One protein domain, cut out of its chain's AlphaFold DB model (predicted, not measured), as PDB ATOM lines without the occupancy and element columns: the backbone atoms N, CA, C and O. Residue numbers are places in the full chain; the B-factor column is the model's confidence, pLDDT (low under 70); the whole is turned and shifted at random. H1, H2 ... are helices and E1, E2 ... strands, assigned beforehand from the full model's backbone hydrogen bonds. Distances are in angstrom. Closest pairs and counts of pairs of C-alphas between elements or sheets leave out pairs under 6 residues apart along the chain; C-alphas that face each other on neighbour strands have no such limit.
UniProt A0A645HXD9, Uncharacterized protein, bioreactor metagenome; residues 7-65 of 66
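This is residues 7 to 65 of the 66 residues of an uncharacterized protein of bioreactor metagenome (UniProt A0A645HXD9). A long, narrow antiparallel sheet of three strands makes a slab, and one helix, H1, packs with its first part on one face near one end, then sticks out with residues 57 to 64. The 59 printed residues run E1, E2, E3, H1, in sheet order E1, E2, E3; the class is mixed. The whole is loose, with a radius of gyration of the C-alphas of 14.8 A, and flat, spanning 48 by 33 by 12 A.

E1, residues 7 to 14, begins with C-alpha 7 at (138.287, 10.845, 37.151) and is 20.6 A long. E2, residues 17 to 28, is 37.1 A long, and E3, residues 34 to 45, 31.6 A. H1, residues 46 to 64, is 27.4 A long and ends with C-alpha 64 at (119.562, 6.876, 35.261).

The strands form a meander, each the antiparallel neighbour of the one before. In the hairpin E1 and E2, N 8 and O 22 are within hydrogen-bond range at 2.9 A; in the hairpin E2 and E3, N 37 and O 25 at 2.8 A. H1 is on the sheet at a height of 9.4 A, over E1 and, only just, E2 with 3 C-alphas; this makes two layers, a helix on one face of a sheet. It runs slantwise to the strands, at 49 degrees to E1 on the local plane. The closest C-alphas of E2 and H1 are those of Glu 18 and Pro 46, 4.5 A apart. In H1, 14 of 15 O i to N i+4 pairs are within hydrogen-bond range.

The C-alphas farthest apart, of Asp 15 and Thr 31, are 48.0 A apart. The printed part has no cut, its three links are tight, and no printed residue has pLDDT under 70.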
ATOM      1  N   LEU A   7     137.546  12.072  36.885       96.19
ATOM      2  CA  LEU A   7     138.287  10.845  37.151       96.19
ATOM      3  C   LEU A   7     138.177   9.947  35.919       96.19
ATOM      4  O   LEU A   7     137.078   9.734  35.409       96.19
ATOM      5  N   CYS A   8     139.308   9.423  35.457       96.62
ATOM      6  CA  CYS A   8     139.369   8.519  34.319       96.62
ATOM      7  C   CYS A   8     140.196   7.286  34.681       96.62
ATOM      8  O   CYS A   8     141.373   7.406  35.031       96.62
ATOM      9  N   TYR A   9     139.575   6.117  34.567       97.56
ATOM     10  CA  TYR A   9     140.238   4.820  34.592       97.56
ATOM     11  C   TYR A   9     140.545   4.379  33.158       97.56
ATOM     12  O   TYR A   9     139.792   4.672  32.227       97.56
ATOM     13  N   MET A  10     141.681   3.713  32.956       97.50
ATOM     14  CA  MET A  10     142.133   3.281  31.634       97.50
ATOM     15  C   MET A  10     142.626   1.841  31.692       97.50
ATOM     16  O   MET A  10     143.662   1.563  32.299       97.50
ATOM     17  N   MET A  11     141.909   0.935  31.018       97.00
ATOM     18  CA  MET A  11     142.334  -0.455  30.837       97.00
ATOM     19  C   MET A  11     143.596  -0.499  29.976       97.00
ATOM     20  O   MET A  11     143.577  -0.112  28.807       97.00
ATOM     21  N   VAL A  12     144.690  -0.997  30.553       96.62
ATOM     22  CA  VAL A  12     146.003  -1.086  29.887       96.62
ATOM     23  C   VAL A  12     146.469  -2.521  29.664       96.62
ATOM     24  O   VAL A  12     147.381  -2.743  28.866       96.62
ATOM     25  N   ASN A  13     145.842  -3.496  30.328       96.38
ATOM     26  CA  ASN A  13     146.052  -4.919  30.082       96.38
ATOM     27  C   ASN A  13     144.734  -5.697  30.228       96.38
ATOM     28  O   ASN A  13     143.878  -5.323  31.027       96.38
ATOM     29  N   GLY A  14     144.574  -6.769  29.448       92.75
ATOM     30  CA  GLY A  14     143.366  -7.602  29.427       92.75
ATOM     31  C   GLY A  14     143.488  -8.936  30.170       92.75
ATOM     32  O   GLY A  14     142.461  -9.478  30.571       92.75
ATOM     33  N   ASP A  15     144.708  -9.462  30.357       92.25
ATOM     34  CA  ASP A  15     144.975 -10.697  31.115       92.25
ATOM     35  C   ASP A  15     146.395 -10.688  31.754       92.25
ATOM     36  O   ASP A  15     147.391 -10.761  31.025       92.25
ATOM     37  N   PRO A  16     146.524 -10.568  33.092       91.56
ATOM     38  CA  PRO A  16     145.444 -10.186  34.000       91.56
ATOM     39  C   PRO A  16     144.904  -8.795  33.632       91.56
ATOM     40  O   PRO A  16     145.616  -7.972  33.059       91.56
ATOM     41  N   GLN A  17     143.632  -8.530  33.932       97.25
ATOM     42  CA  GLN A  17     143.078  -7.189  33.744       97.25
ATOM     43  C   GLN A  17     143.802  -6.207  34.662       97.25
ATOM     44  O   GLN A  17     143.860  -6.422  35.873       97.25
ATOM     45  N   GLU A  18     144.338  -5.135  34.089       97.81
ATOM     46  CA  GLU A  18     145.044  -4.097  34.835       97.81
ATOM     47  C   GLU A  18     144.690  -2.720  34.290       97.81
ATOM     48  O   GLU A  18     144.567  -2.510  33.077       97.81
ATOM     49  N   GLU A  19     144.588  -1.775  35.212       98.12
ATOM     50  CA  GLU A  19     144.271  -0.384  34.930       98.12
ATOM     51  C   GLU A  19     145.291   0.559  35.545       98.12
ATOM     52  O   GLU A  19     146.047   0.191  36.445       98.12
ATOM     53  N   ILE A  20     145.269   1.782  35.029       97.75
ATOM     54  CA  ILE A  20     145.828   2.988  35.639       97.75
ATOM     55  C   ILE A  20     144.702   4.022  35.754       97.75
ATOM     56  O   ILE A  20     143.659   3.882  35.107       97.75
ATOM     57  N   SER A  21     144.903   5.082  36.535       97.56
ATOM     58  CA  SER A  21     143.906   6.151  36.650       97.56
ATOM     59  C   SER A  21     144.532   7.536  36.684       97.56
ATOM     60  O   SER A  21     145.631   7.712  37.210       97.56
ATOM     61  N   VAL A  22     143.789   8.530  36.210       97.44
ATOM     62  CA  VAL A  22     144.105   9.952  36.375       97.44
ATOM     63  C   VAL A  22     142.914  10.677  36.993       97.44
ATOM     64  O   VAL A  22     141.772  10.492  36.566       97.44
ATOM     65  N   LYS A  23     143.182  11.523  37.988       96.88
ATOM     66  CA  LYS A  23     142.194  12.412  38.604       96.88
ATOM     67  C   LYS A  23     142.610  13.863  38.411       96.88
ATOM     68  O   LYS A  23     143.768  14.215  38.631       96.88
ATOM     69  N   PHE A  24     141.649  14.707  38.061       97.00
ATOM     70  CA  PHE A  24     141.835  16.150  38.028       97.00
ATOM     71  C   PHE A  24     141.047  16.801  39.156       97.00
ATOM     72  O   PHE A  24     139.830  16.646  39.263       97.00
ATOM     73  N   GLU A  25     141.761  17.538  39.995       95.69
ATOM     74  CA  GLU A  25     141.181  18.379  41.031       95.69
ATOM     75  C   GLU A  25     141.212  19.830  40.572       95.69
ATOM     76  O   GLU A  25     142.162  20.276  39.927       95.69
ATOM     77  N   TYR A  26     140.150  20.561  40.890       95.31
ATOM     78  CA  TYR A  26     139.962  21.931  40.447       95.31
ATOM     79  C   TYR A  26     139.684  22.826  41.647       95.31
ATOM     80  O   TYR A  26     138.858  22.498  42.500       95.31
ATOM     81  N   GLU A  27     140.310  23.996  41.661       94.88
ATOM     82  CA  GLU A  27     140.026  25.072  42.605       94.88
ATOM     83  C   GLU A  27     139.967  26.416  41.872       94.88
ATOM     84  O   GLU A  27     140.496  26.565  40.771       94.88
ATOM     85  N   VAL A  28     139.282  27.398  42.459       95.00
ATOM     86  CA  VAL A  28     139.254  28.768  41.936       95.00
ATOM     87  C   VAL A  28     140.087  29.640  42.862       95.00
ATOM     88  O   VAL A  28     139.799  29.716  44.056       95.00
ATOM     89  N   ASP A  29     141.114  30.290  42.321       94.19
ATOM     90  CA  ASP A  29     141.957  31.192  43.100       94.19
ATOM     91  C   ASP A  29     141.264  32.539  43.387       94.19
ATOM     92  O   ASP A  29     140.174  32.843  42.895       94.19
ATOM     93  N   ALA A  30     141.920  33.397  44.175       95.62
ATOM     94  CA  ALA A  30     141.397  34.716  44.540       95.62
ATOM     95  C   ALA A  30     141.190  35.674  43.346       95.62
ATOM     96  O   ALA A  30     140.529  36.702  43.499       95.62
ATOM     97  N   THR A  31     141.741  35.363  42.169       96.19
ATOM     98  CA  THR A  31     141.569  36.141  40.929       96.19
ATOM     99  C   THR A  31     140.428  35.617  40.054       96.19
ATOM    100  O   THR A  31     140.124  36.209  39.019       96.19
ATOM    101  N   GLY A  32     139.770  34.530  40.471       93.75
ATOM    102  CA  GLY A  32     138.716  33.871  39.705       93.75
ATOM    103  C   GLY A  32     139.242  32.895  38.650       93.75
ATOM    104  O   GLY A  32     138.462  32.433  37.815       93.75
ATOM    105  N   LYS A  33     140.542  32.570  38.658       95.31
ATOM    106  CA  LYS A  33     141.134  31.613  37.720       95.31
ATOM    107  C   LYS A  33     140.969  30.189  38.243       95.31
ATOM    108  O   LYS A  33     141.169  29.929  39.425       95.31
ATOM    109  N   VAL A  34     140.654  29.259  37.341       94.56
ATOM    110  CA  VAL A  34     140.651  27.824  37.648       94.56
ATOM    111  C   VAL A  34     142.088  27.307  37.679       94.56
ATOM    112  O   VAL A  34     142.814  27.407  36.685       94.56
ATOM    113  N   ILE A  35     142.481  26.746  38.815       95.75
ATOM    114  CA  ILE A  35     143.709  25.979  38.996       95.75
ATOM    115  C   ILE A  35     143.331  24.503  38.920       95.75
ATOM    116  O   ILE A  35     142.389  24.063  39.575       95.75
ATOM    117  N   GLN A  36     144.041  23.758  38.077       95.62
ATOM    118  CA  GLN A  36     143.844  22.325  37.886       95.62
ATOM    119  C   GLN A  36     145.086  21.588  38.387       95.62
ATOM    120  O   GLN A  36     146.194  21.876  37.930       95.62
ATOM    121  N   THR A  37     144.883  20.601  39.253       96.75
ATOM    122  CA  THR A  37     145.916  19.674  39.720       96.75
ATOM    123  C   THR A  37     145.636  18.295  39.146       96.75
ATOM    124  O   THR A  37     144.528  17.779  39.276       96.75
ATOM    125  N   GLN A  38     146.635  17.704  38.495       96.50
ATOM    126  CA  GLN A  38     146.572  16.340  37.981       96.50
ATOM    127  C   GLN A  38     147.211  15.382  38.987       96.50
ATOM    128  O   GLN A  38     148.297  15.650  39.501       96.50
ATOM    129  N   ILE A  39     146.530  14.272  39.255       96.75
ATOM    130  CA  ILE A  39     147.001  13.195  40.119       96.75
ATOM    131  C   ILE A  39     146.992  11.916  39.287       96.75
ATOM    132  O   ILE A  39     145.926  11.396  38.952       96.75
ATOM    133  N   ASP A  40     148.183  11.424  38.958       96.12
ATOM    134  CA  ASP A  40     148.372  10.219  38.153       96.12
ATOM    135  C   ASP A  40     148.670   9.008  39.052       96.12
ATOM    136  O   ASP A  40     149.561   9.048  39.903       96.12
ATOM    137  N   MET A  41     147.944   7.911  38.837       94.69
ATOM    138  CA  MET A  41     148.250   6.589  39.386       94.69
ATOM    139  C   MET A  41     148.716   5.691  38.240       94.69
ATOM    140  O   MET A  41     147.923   4.973  37.636       94.69
ATOM    141  N   ASP A  42     150.013   5.742  37.944       93.12
ATOM    142  CA  ASP A  42     150.650   4.983  36.852       93.12
ATOM    143  C   ASP A  42     151.112   3.575  37.289       93.12
ATOM    144  O   ASP A  42     152.024   2.969  36.726       93.12
ATOM    145  N   VAL A  43     150.501   3.040  38.349       94.19
ATOM    146  CA  VAL A  43     150.746   1.669  38.802       94.19
ATOM    147  C   VAL A  43     149.666   0.783  38.217       94.19
ATOM    148  O   VAL A  43     148.500   0.894  38.585       94.19
ATOM    149  N   ARG A  44     150.070  -0.123  37.326       95.25
ATOM    150  CA  ARG A  44     149.178  -1.137  36.762       95.25
ATOM    151  C   ARG A  44     148.747  -2.087  37.862       95.25
ATOM    152  O   ARG A  44     149.592  -2.706  38.508       95.25
ATOM    153  N   THR A  45     147.445  -2.182  38.090       95.38
ATOM    154  CA  THR A  45     146.920  -3.092  39.106       95.38
ATOM    155  C   THR A  45     145.512  -3.581  38.761       95.38
ATOM    156  O   THR A  45     144.705  -2.815  38.226       95.38
ATOM    157  N   PRO A  46     145.181  -4.844  39.092       96.50
ATOM    158  CA  PRO A  46     143.817  -5.360  39.004       96.50
ATOM    159  C   PRO A  46     142.861  -4.733  40.031       96.50
ATOM    160  O   PRO A  46     141.649  -4.918  39.930       96.50
ATOM    161  N   ASP A  47     143.368  -4.028  41.046       96.25
ATOM    162  CA  ASP A  47     142.503  -3.373  42.030       96.25
ATOM    163  C   ASP A  47     141.799  -2.147  41.444       96.25
ATOM    164  O   ASP A  47     140.604  -1.977  41.688       96.25
ATOM    165  N   LEU A  48     142.478  -1.382  40.579       96.56
ATOM    166  CA  LEU A  48     141.869  -0.242  39.890       96.56
ATOM    167  C   LEU A  48     140.723  -0.676  38.971       96.56
ATOM    168  O   LEU A  48     139.701  -0.007  38.943       96.56
ATOM    169  N   VAL A  49     140.811  -1.868  38.373       96.81
ATOM    170  CA  VAL A  49     139.718  -2.469  37.586       96.81
ATOM    171  C   VAL A  49     138.447  -2.631  38.422       96.81
ATOM    172  O   VAL A  49     137.333  -2.338  37.984       96.81
ATOM    173  N   LYS A  50     138.583  -3.108  39.665       96.56
ATOM    174  CA  LYS A  50     137.431  -3.270  40.567       96.56
ATOM    175  C   LYS A  50     136.836  -1.914  40.940       96.56
ATOM    176  O   LYS A  50     135.611  -1.809  41.061       96.56
ATOM    177  N   GLU A  51     137.693  -0.917  41.142       96.50
ATOM    178  CA  GLU A  51     137.290   0.456  41.439       96.50
ATOM    179  C   GLU A  51     136.567   1.103  40.255       96.50
ATOM    180  O   GLU A  51     135.484   1.647  40.473       96.50
ATOM    181  N   ASP A  52     137.068   0.961  39.024       97.12
ATOM    182  CA  ASP A  52     136.421   1.484  37.815       97.12
ATOM    183  C   ASP A  52     135.016   0.914  37.653       97.12
ATOM    184  O   ASP A  52     134.031   1.651  37.609       97.12
ATOM    185  N   PHE A  53     134.863  -0.412  37.701       96.62
ATOM    186  CA  PHE A  53     133.535  -1.012  37.580       96.62
ATOM    187  C   PHE A  53     132.586  -0.599  38.712       96.62
ATOM    188  O   PHE A  53     131.368  -0.548  38.513       96.62
ATOM    189  N   ALA A  54     133.083  -0.351  39.928       96.69
ATOM    190  CA  ALA A  54     132.259   0.183  41.013       96.69
ATOM    191  C   ALA A  54     131.862   1.647  40.756       96.69
ATOM    192  O   ALA A  54     130.687   1.997  40.898       96.69
ATOM    193  N   TRP A  55     132.814   2.472  40.321       95.75
ATOM    194  CA  TRP A  55     132.611   3.874  39.977       95.75
ATOM    195  C   TRP A  55     131.630   4.032  38.813       95.75
ATOM    196  O   TRP A  55     130.629   4.734  38.956       95.75
ATOM    197  N   ALA A  56     131.835   3.313  37.709       95.56
ATOM    198  CA  ALA A  56     130.973   3.347  36.533       95.56
ATOM    199  C   ALA A  56     129.531   2.956  36.888       95.56
ATOM    200  O   ALA A  56     128.589   3.658  36.521       95.56
ATOM    201  N   ARG A  57     129.343   1.881  37.672       95.69
ATOM    202  CA  ARG A  57     128.014   1.483  38.173       95.69
ATOM    203  C   ARG A  57     127.349   2.594  38.981       95.69
ATOM    204  O   ARG A  57     126.165   2.844  38.776       95.69
ATOM    205  N   SER A  58     128.101   3.260  39.857       94.25
ATOM    206  CA  SER A  58     127.604   4.398  40.635       94.25
ATOM    207  C   SER A  58     127.171   5.552  39.724       94.25
ATOM    208  O   SER A  58     126.026   5.987  39.788       94.25
ATOM    209  N   LYS A  59     128.027   5.975  38.782       93.56
ATOM    210  CA  LYS A  59     127.720   7.087  37.866       93.56
ATOM    211  C   LYS A  59     126.526   6.795  36.957       93.56
ATOM    212  O   LYS A  59     125.691   7.673  36.758       93.56
ATOM    213  N   PHE A  60     126.407   5.576  36.426       94.44
ATOM    214  CA  PHE A  60     125.230   5.191  35.644       94.44
ATOM    215  C   PHE A  60     123.967   5.103  36.503       94.44
ATOM    216  O   PHE A  60     122.903   5.489  36.029       94.44
ATOM    217  N   SER A  61     124.073   4.635  37.751       94.38
ATOM    218  CA  SER A  61     122.950   4.643  38.693       94.38
ATOM    219  C   SER A  61     122.476   6.067  38.973       94.38
ATOM    220  O   SER A  61     121.282   6.325  38.866       94.38
ATOM    221  N   ASP A  62     123.393   6.991  39.268       90.69
ATOM    222  CA  ASP A  62     123.076   8.404  39.502       90.69
ATOM    223  C   ASP A  62     122.455   9.056  38.258       90.69
ATOM    224  O   ASP A  62     121.499   9.818  38.365       90.69
ATOM    225  N   PHE A  63     122.980   8.750  37.066       90.88
ATOM    226  CA  PHE A  63     122.496   9.318  35.806       90.88
ATOM    227  C   PHE A  63     121.107   8.805  35.400       90.88
ATOM    228  O   PHE A  63     120.314   9.555  34.834       90.88
ATOM    229  N   LEU A  64     120.821   7.522  35.647       93.62
ATOM    230  CA  LEU A  64     119.562   6.876  35.261       93.62
ATOM    231  C   LEU A  64     118.489   6.928  36.355       93.62
ATOM    232  O   LEU A  64     117.337   6.590  36.077       93.62
ATOM    233  N   ALA A  65     118.842   7.324  37.578       78.19
ATOM    234  CA  ALA A  65     117.884   7.574  38.645       78.19
ATOM    235  C   ALA A  65     117.052   8.827  38.308       78.19
ATOM    236  O   ALA A  65     117.486   9.957  38.520       78.19
TER     237      ALA A  65